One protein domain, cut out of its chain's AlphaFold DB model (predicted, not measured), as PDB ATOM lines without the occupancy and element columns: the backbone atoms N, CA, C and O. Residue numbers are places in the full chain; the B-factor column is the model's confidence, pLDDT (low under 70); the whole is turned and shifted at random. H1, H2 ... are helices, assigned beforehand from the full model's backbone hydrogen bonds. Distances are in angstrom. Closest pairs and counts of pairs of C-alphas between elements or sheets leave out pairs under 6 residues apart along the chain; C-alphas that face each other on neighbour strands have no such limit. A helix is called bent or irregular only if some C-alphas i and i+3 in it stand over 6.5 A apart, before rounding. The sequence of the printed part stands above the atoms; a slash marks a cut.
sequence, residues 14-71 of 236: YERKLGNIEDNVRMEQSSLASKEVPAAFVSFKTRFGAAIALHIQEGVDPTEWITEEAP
ATOM      1  N   TYR A  14       3.469  15.425 -24.402       86.81
ATOM      2  CA  TYR A  14       4.462  16.429 -24.011       86.81
ATOM      3  C   TYR A  14       3.909  17.409 -22.978       86.81
ATOM      4  O   TYR A  14       4.644  17.757 -22.062       86.81
ATOM      5  N   GLU A  15       2.635  17.789 -23.064       88.69
ATOM      6  CA  GLU A  15       1.974  18.675 -22.104       88.69
ATOM      7  C   GLU A  15       1.875  18.026 -20.719       88.69
ATOM      8  O   GLU A  15       2.301  18.614 -19.726       88.69
ATOM      9  N   ARG A  16       1.476  16.748 -20.644       87.56
ATOM     10  CA  ARG A  16       1.526  15.977 -19.387       87.56
ATOM     11  C   ARG A  16       2.944  15.807 -18.860       87.56
ATOM     12  O   ARG A  16       3.166  15.857 -17.653       87.56
ATOM     13  N   LYS A  17       3.920  15.581 -19.745       89.88
ATOM     14  CA  LYS A  17       5.326  15.464 -19.342       89.88
ATOM     15  C   LYS A  17       5.863  16.796 -18.817       89.88
ATOM     16  O   LYS A  17       6.626  16.778 -17.858       89.88
ATOM     17  N   LEU A  18       5.451  17.917 -19.408       90.38
ATOM     18  CA  LEU A  18       5.818  19.260 -18.971       90.38
ATOM     19  C   LEU A  18       5.194  19.578 -17.610       90.38
ATOM     20  O   LEU A  18       5.930  19.965 -16.710       90.38
ATOM     21  N   GLY A  19       3.900  19.297 -17.428       91.06
ATOM     22  CA  GLY A  19       3.216  19.450 -16.139       91.06
ATOM     23  C   GLY A  19       3.859  18.611 -15.031       91.06
ATOM     24  O   GLY A  19       4.189  19.135 -13.975       91.06
ATOM     25  N   ASN A  20       4.176  17.340 -15.305       91.56
ATOM     26  CA  ASN A  20       4.885  16.485 -14.344       91.56
ATOM     27  C   ASN A  20       6.278  17.021 -13.973       91.56
ATOM     28  O   ASN A  20       6.725  16.847 -12.839       91.56
ATOM     29  N   ILE A  21       6.998  17.628 -14.924       90.50
ATOM     30  CA  ILE A  21       8.307  18.241 -14.658       90.50
ATOM     31  C   ILE A  21       8.129  19.500 -13.805       90.50
ATOM     32  O   ILE A  21       8.861  19.663 -12.833       90.50
ATOM     33  N   GLU A  22       7.164  20.359 -14.131       90.81
ATOM     34  CA  GLU A  22       6.875  21.586 -13.383       90.81
ATOM     35  C   GLU A  22       6.455  21.288 -11.936       90.81
ATOM     36  O   GLU A  22       7.002  21.879 -10.999       90.81
ATOM     37  N   ASP A  23       5.579  20.301 -11.738       90.38
ATOM     38  CA  ASP A  23       5.158  19.847 -10.412       90.38
ATOM     39  C   ASP A  23       6.335  19.272  -9.609       90.38
ATOM     40  O   ASP A  23       6.517  19.628  -8.440       90.38
ATOM     41  N   ASN A  24       7.189  18.445 -10.229       88.94
ATOM     42  CA  ASN A  24       8.403  17.942  -9.580       88.94
ATOM     43  C   ASN A  24       9.351  19.078  -9.179       88.94
ATOM     44  O   ASN A  24       9.861  19.076  -8.060       88.94
ATOM     45  N   VAL A  25       9.568  20.061 -10.056       85.75
ATOM     46  CA  VAL A  25      10.431  21.217  -9.767       85.75
ATOM     47  C   VAL A  25       9.877  22.020  -8.592       85.75
ATOM     48  O   VAL A  25      10.630  22.376  -7.688       85.75
ATOM     49  N   ARG A  26       8.563  22.264  -8.555       85.25
ATOM     50  CA  ARG A  26       7.911  22.996  -7.462       85.25
ATOM     51  C   ARG A  26       8.008  22.249  -6.130       85.25
ATOM     52  O   ARG A  26       8.289  22.867  -5.101       85.25
ATOM     53  N   MET A  27       7.810  20.928  -6.142       83.31
ATOM     54  CA  MET A  27       7.988  20.092  -4.954       83.31
ATOM     55  C   MET A  27       9.438  20.119  -4.463       83.31
ATOM     56  O   MET A  27       9.670  20.383  -3.280       83.31
ATOM     57  N   GLU A  28      10.416  19.931  -5.352       79.94
ATOM     58  CA  GLU A  28      11.829  19.976  -4.972       79.94
ATOM     59  C   GLU A  28      12.224  21.351  -4.426       79.94
ATOM     60  O   GLU A  28      12.802  21.412  -3.345       79.94
ATOM     61  N   GLN A  29      11.830  22.454  -5.070       77.81
ATOM     62  CA  GLN A  29      12.095  23.816  -4.585       77.81
ATOM     63  C   GLN A  29      11.554  24.061  -3.170       77.81
ATOM     64  O   GLN A  29      12.256  24.633  -2.335       77.81
ATOM     65  N   SER A  30      10.340  23.586  -2.871       75.88
ATOM     66  CA  SER A  30       9.767  23.699  -1.522       75.88
ATOM     67  C   SER A  30      10.534  22.877  -0.477       75.88
ATOM     68  O   SER A  30      10.669  23.303   0.668       75.88
ATOM     69  N   SER A  31      11.104  21.734  -0.877       72.00
ATOM     70  CA  SER A  31      11.930  20.885  -0.009       72.00
ATOM     71  C   SER A  31      13.356  21.424   0.185       72.00
ATOM     72  O   SER A  31      13.941  21.259   1.257       72.00
ATOM     73  N   LEU A  32      13.907  22.104  -0.827       65.81
ATOM     74  CA  LEU A  32      15.257  22.674  -0.817       65.81
ATOM     75  C   LEU A  32      15.390  23.827   0.179       65.81
ATOM     76  O   LEU A  32      16.450  23.979   0.776       65.81
ATOM     77  N   ALA A  33      14.307  24.568   0.439       63.31
ATOM     78  CA  ALA A  33      14.272  25.596   1.481       63.31
ATOM     79  C   ALA A  33      14.608  25.054   2.889       63.31
ATOM     80  O   ALA A  33      14.997  25.825   3.759       63.31
ATOM     81  N   SER A  34      14.487  23.740   3.115       60.38
ATOM     82  CA  SER A  34      14.813  23.086   4.388       60.38
ATOM     83  C   SER A  34      16.182  22.390   4.401       60.38
ATOM     84  O   SER A  34      16.571  21.855   5.441       60.38
ATOM     85  N   LYS A  35      16.899  22.320   3.272       67.19
ATOM     86  CA  LYS A  35      18.090  21.471   3.123       67.19
ATOM     87  C   LYS A  35      19.307  22.305   2.741       67.19
ATOM     88  O   LYS A  35      19.728  22.334   1.588       67.19
ATOM     89  N   GLU A  36      19.870  22.976   3.738       69.62
ATOM     90  CA  GLU A  36      21.126  23.707   3.591       69.62
ATOM     91  C   GLU A  36      22.286  22.732   3.351       69.62
ATOM     92  O   GLU A  36      22.416  21.691   4.001       69.62
ATOM     93  N   VAL A  37      23.122  23.059   2.370       74.00
ATOM     94  CA  VAL A  37      24.312  22.284   2.014       74.00
ATOM     95  C   VAL A  37      25.521  22.949   2.678       74.00
ATOM     96  O   VAL A  37      25.647  24.168   2.577       74.00
ATOM     97  N   PRO A  38      26.439  22.198   3.317       74.00
ATOM     98  CA  PRO A  38      27.630  22.756   3.963       74.00
ATOM     99  C   PRO A  38      28.724  23.125   2.939       74.00
ATOM    100  O   PRO A  38      29.876  22.723   3.071       74.00
ATOM    101  N   ALA A  39      28.356  23.840   1.875       78.31
ATOM    102  CA  ALA A  39      29.253  24.328   0.836       78.31
ATOM    103  C   ALA A  39      28.748  25.682   0.324       78.31
ATOM    104  O   ALA A  39      27.555  25.846   0.068       78.31
ATOM    105  N   ALA A  40      29.653  26.644   0.153       82.56
ATOM    106  CA  ALA A  40      29.321  27.988  -0.306       82.56
ATOM    107  C   ALA A  40      30.405  28.532  -1.240       82.56
ATOM    108  O   ALA A  40      31.583  28.209  -1.101       82.56
ATOM    109  N   PHE A  41      30.001  29.393  -2.173       86.25
ATOM    110  CA  PHE A  41      30.931  30.157  -2.998       86.25
ATOM    111  C   PHE A  41      31.226  31.495  -2.327       86.25
ATOM    112  O   PHE A  41      30.311  32.255  -2.009       86.25
ATOM    113  N   VAL A  42      32.509  31.799  -2.143       87.69
ATOM    114  CA  VAL A  42      32.968  33.059  -1.551       87.69
ATOM    115  C   VAL A  42      33.635  33.895  -2.636       87.69
ATOM    116  O   VAL A  42      34.508  33.417  -3.354       87.69
ATOM    117  N   SER A  43      33.212  35.152  -2.772       89.06
ATOM    118  CA  SER A  43      33.774  36.101  -3.739       89.06
ATOM    119  C   SER A  43      34.515  37.225  -3.026       89.06
ATOM    120  O   SER A  43      34.013  37.794  -2.057       89.06
ATOM    121  N   PHE A  44      35.690  37.587  -3.538       89.38
ATOM    122  CA  PHE A  44      36.518  38.669  -3.005       89.38
ATOM    123  C   PHE A  44      36.575  39.841  -3.982       89.38
ATOM    124  O   PHE A  44      36.528  39.661  -5.197       89.38
ATOM    125  N   LYS A  45      36.745  41.060  -3.456       92.88
ATOM    126  CA  LYS A  45      36.896  42.271  -4.282       92.88
ATOM    127  C   LYS A  45      38.183  42.274  -5.113       92.88
ATOM    128  O   LYS A  45      38.234  42.926  -6.149       92.88
ATOM    129  N   THR A  46      39.231  41.586  -4.656       93.31
ATOM    130  CA  THR A  46      40.535  41.534  -5.329       93.31
ATOM    131  C   THR A  46      40.974  40.091  -5.564       93.31
ATOM    132  O   THR A  46      40.803  39.227  -4.704       93.31
ATOM    133  N   ARG A  47      41.605  39.836  -6.722       89.75
ATOM    134  CA  ARG A  47      42.176  38.515  -7.063       89.75
ATOM    135  C   ARG A  47      43.274  38.096  -6.087       89.75
ATOM    136  O   ARG A  47      43.381  36.927  -5.748       89.75
ATOM    137  N   PHE A  48      44.058  39.065  -5.619       90.31
ATOM    138  CA  PHE A  48      45.102  38.837  -4.625       90.31
ATOM    139  C   PHE A  48      44.519  38.382  -3.278       90.31
ATOM    140  O   PHE A  48      45.021  37.429  -2.698       90.31
ATOM    141  N   GLY A  49      43.419  38.998  -2.826       88.25
ATOM    142  CA  GLY A  49      42.726  38.579  -1.604       88.25
ATOM    143  C   GLY A  49      42.164  37.160  -1.704       88.25
ATOM    144  O   GLY A  49      42.342  36.375  -0.780       88.25
ATOM    145  N   ALA A  50      41.574  36.804  -2.850       88.06
ATOM    146  CA  ALA A  50      41.114  35.437  -3.102       88.06
ATOM    147  C   ALA A  50      42.270  34.423  -3.093       88.06
ATOM    148  O   ALA A  50      42.164  33.374  -2.466       88.06
ATOM    149  N   ALA A  51      43.389  34.747  -3.751       87.25
ATOM    150  CA  ALA A  51      44.556  33.871  -3.786       87.25
ATOM    151  C   ALA A  51      45.128  33.628  -2.383       87.25
ATOM    152  O   ALA A  51      45.460  32.493  -2.053       87.25
ATOM    153  N   ILE A  52      45.191  34.664  -1.543       87.94
ATOM    154  CA  ILE A  52      45.626  34.533  -0.148       87.94
ATOM    155  C   ILE A  52      44.676  33.621   0.639       87.94
ATOM    156  O   ILE A  52      45.147  32.693   1.287       87.94
ATOM    157  N   ALA A  53      43.361  33.830   0.541       85.69
ATOM    158  CA  ALA A  53      42.368  33.023   1.258       85.69
ATOM    159  C   ALA A  53      42.377  31.533   0.856       85.69
ATOM    160  O   ALA A  53      42.025  30.672   1.652       85.69
ATOM    161  N   LEU A  54      42.813  31.206  -0.366       84.50
ATOM    162  CA  LEU A  54      43.014  29.815  -0.795       84.50
ATOM    163  C   LEU A  54      44.243  29.152  -0.155       84.50
ATOM    164  O   LEU A  54      44.313  27.930  -0.093       84.50
ATOM    165  N   HIS A  55      45.236  29.940   0.262       82.06
ATOM    166  CA  HIS A  55      46.510  29.429   0.778       82.06
ATOM    167  C   HIS A  55      46.606  29.502   2.306       82.06
ATOM    168  O   HIS A  55      47.485  28.868   2.890       82.06
ATOM    169  N   ILE A  56      45.734  30.274   2.957       82.19
ATOM    170  CA  ILE A  56      45.646  30.353   4.413       82.19
ATOM    171  C   ILE A  56      44.704  29.260   4.918       82.19
ATOM    172  O   ILE A  56      43.591  29.096   4.429       82.19
ATOM    173  N   GLN A  57      45.161  28.519   5.925       71.38
ATOM    174  CA  GLN A  57      44.311  27.591   6.655       71.38
ATOM    175  C   GLN A  57      43.513  28.375   7.704       71.38
ATOM    176  O   GLN A  57      44.075  28.861   8.681       71.38
ATOM    177  N   GLU A  58      42.208  28.516   7.477       67.12
ATOM    178  CA  GLU A  58      41.316  29.343   8.307       67.12
ATOM    179  C   GLU A  58      40.937  28.676   9.651       67.12
ATOM    180  O   GLU A  58      40.500  29.356  10.578       67.12
ATOM    181  N   GLY A  59      41.109  27.352   9.787       67.88
ATOM    182  CA  GLY A  59      40.663  26.569  10.950       67.88
ATOM    183  C   GLY A  59      41.755  25.747  11.644       67.88
ATOM    184  O   GLY A  59      42.759  25.370  11.042       67.88
ATOM    185  N   VAL A  60      41.528  25.430  12.928       68.06
ATOM    186  CA  VAL A  60      42.384  24.521  13.722       68.06
ATOM    187  C   VAL A  60      42.225  23.066  13.263       68.06
ATOM    188  O   VAL A  60      43.193  22.308  13.282       68.06
ATOM    189  N   ASP A  61      41.022  22.685  12.825       72.00
ATOM    190  CA  ASP A  61      40.750  21.368  12.252       72.00
ATOM    191  C   ASP A  61      40.947  21.404  10.722       72.00
ATOM    192  O   ASP A  61      40.259  22.164  10.038       72.00
ATOM    193  N   PRO A  62      41.866  20.602  10.148       68.00
ATOM    194  CA  PRO A  62      42.099  20.551   8.702       68.00
ATOM    195  C   PRO A  62      40.951  19.915   7.901       68.00
ATOM    196  O   PRO A  62      41.007  19.903   6.671       68.00
ATOM    197  N   THR A  63      39.944  19.335   8.559       67.31
ATOM    198  CA  THR A  63      38.784  18.719   7.894       67.31
ATOM    199  C   THR A  63      37.572  19.641   7.782       67.31
ATOM    200  O   THR A  63      36.647  19.340   7.022       67.31
ATOM    201  N   GLU A  64      37.599  20.787   8.462       69.62
ATOM    202  CA  GLU A  64      36.566  21.818   8.403       69.62
ATOM    203  C   GLU A  64      37.055  23.024   7.583       69.62
ATOM    204  O   GLU A  64      38.245  23.327   7.557       69.62
ATOM    205  N   TRP A  65      36.140  23.716   6.891       72.88
ATOM    206  CA  TRP A  65      36.448  24.919   6.093       72.88
ATOM    207  C   TRP A  65      37.513  24.721   5.001       72.88
ATOM    208  O   TRP A  65      38.395  25.553   4.800       72.88
ATOM    209  N   ILE A  66      37.409  23.617   4.256       76.19
ATOM    210  CA  ILE A  66      38.295  23.331   3.123       76.19
ATOM    211  C   ILE A  66      38.033  24.344   2.001       76.19
ATOM    212  O   ILE A  66      36.940  24.384   1.431       76.19
ATOM    213  N   THR A  67      39.050  25.134   1.664       80.88
ATOM    214  CA  THR A  67      39.024  26.089   0.557       80.88
ATOM    215  C   THR A  67      39.617  25.449  -0.703       80.88
ATOM    216  O   THR A  67      40.747  24.968  -0.720       80.88
ATOM    217  N   GLU A  68      38.834  25.408  -1.782       80.69
ATOM    218  CA  GLU A  68      39.285  24.984  -3.113       80.69
ATOM    219  C   GLU A  68      39.017  26.128  -4.106       80.69
ATOM    220  O   GLU A  68      38.082  26.913  -3.930       80.69
ATOM    221  N   GLU A  69      39.847  26.251  -5.146       82.62
ATOM    222  CA  GLU A  69      39.617  27.238  -6.204       82.62
ATOM    223  C   GLU A  69      38.285  26.940  -6.904       82.62
ATOM    224  O   GLU A  69      38.047  25.821  -7.366       82.62
ATOM    225  N   ALA A  70      37.406  27.942  -6.959       84.00
ATOM    226  CA  ALA A  70      36.094  27.783  -7.566       84.00
ATOM    227  C   ALA A  70      36.237  27.556  -9.084       84.00
ATOM    228  O   ALA A  70      36.836  28.395  -9.765       84.00
ATOM    229  N   PRO A  71      35.690  26.456  -9.633       81.12
ATOM    230  CA  PRO A  71      35.711  26.220 -11.069       81.12
ATOM    231  C   PRO A  71      34.806  27.203 -11.819       81.12
ATOM    232  O   PRO A  71      33.923  27.839 -11.238       81.12
TER     233      PRO A  71
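AT A GLANCE: This is residues 14 to 71 of the 236 residues of the protein "ERD (Early-responsive to dehydration stress) family protein" of Trifolium pratense (UniProt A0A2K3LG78). One long helix, H1, makes a free arm at one end, and a drawn-out link, residues 33 to 46, leads from it to a small head at the other end. In the head, the short helix H2 is followed by a tail, residues 56 to 71, that runs away from it and folds back in a loop whose residues 59 to 64 stand free. The printed part has 58 residues with two named helices, H1 then H2, and no named strand; the class is all helix, though under half of the residues, 28 of 58, are in named elements. The whole is extended, with a radius of gyration of the C-alphas of 18.9 A, and its C-alphas span 52 by 25 by 15 A, a rod.

HOW THE PARTS SIT: Begin with H1, residues 14 to 32, which belongs to a stretch, residues 14 to 37, that stands free. Go on along a long link of 14 residues to H2, residues 47 to 55. The two helices are apart, with no C-alpha of the one within 8 A of the other. In H1 and H2 every O i to N i+4 pair is within hydrogen-bond range.

IN THESE COORDINATES: Find C-alpha 14 at (4.462, 16.429, -24.011); from there H1 runs 26.3 A to C-alpha 32 at (15.257, 22.674, -0.817). H2 begins at C-alpha 47, at (42.176, 38.515, -7.063), and its first and last C-alphas are 12.8 A apart. Neither helix is bent.

THE WHOLE: The two C-alphas farthest apart are those of Glu 15 and Val 60, at 54.3 A. The printed part has no cut. In the B-factor column you find a mean pLDDT of the printed part of 81.0, with residues 32 to 36, 58 to 60 and 62 to 64 under 70.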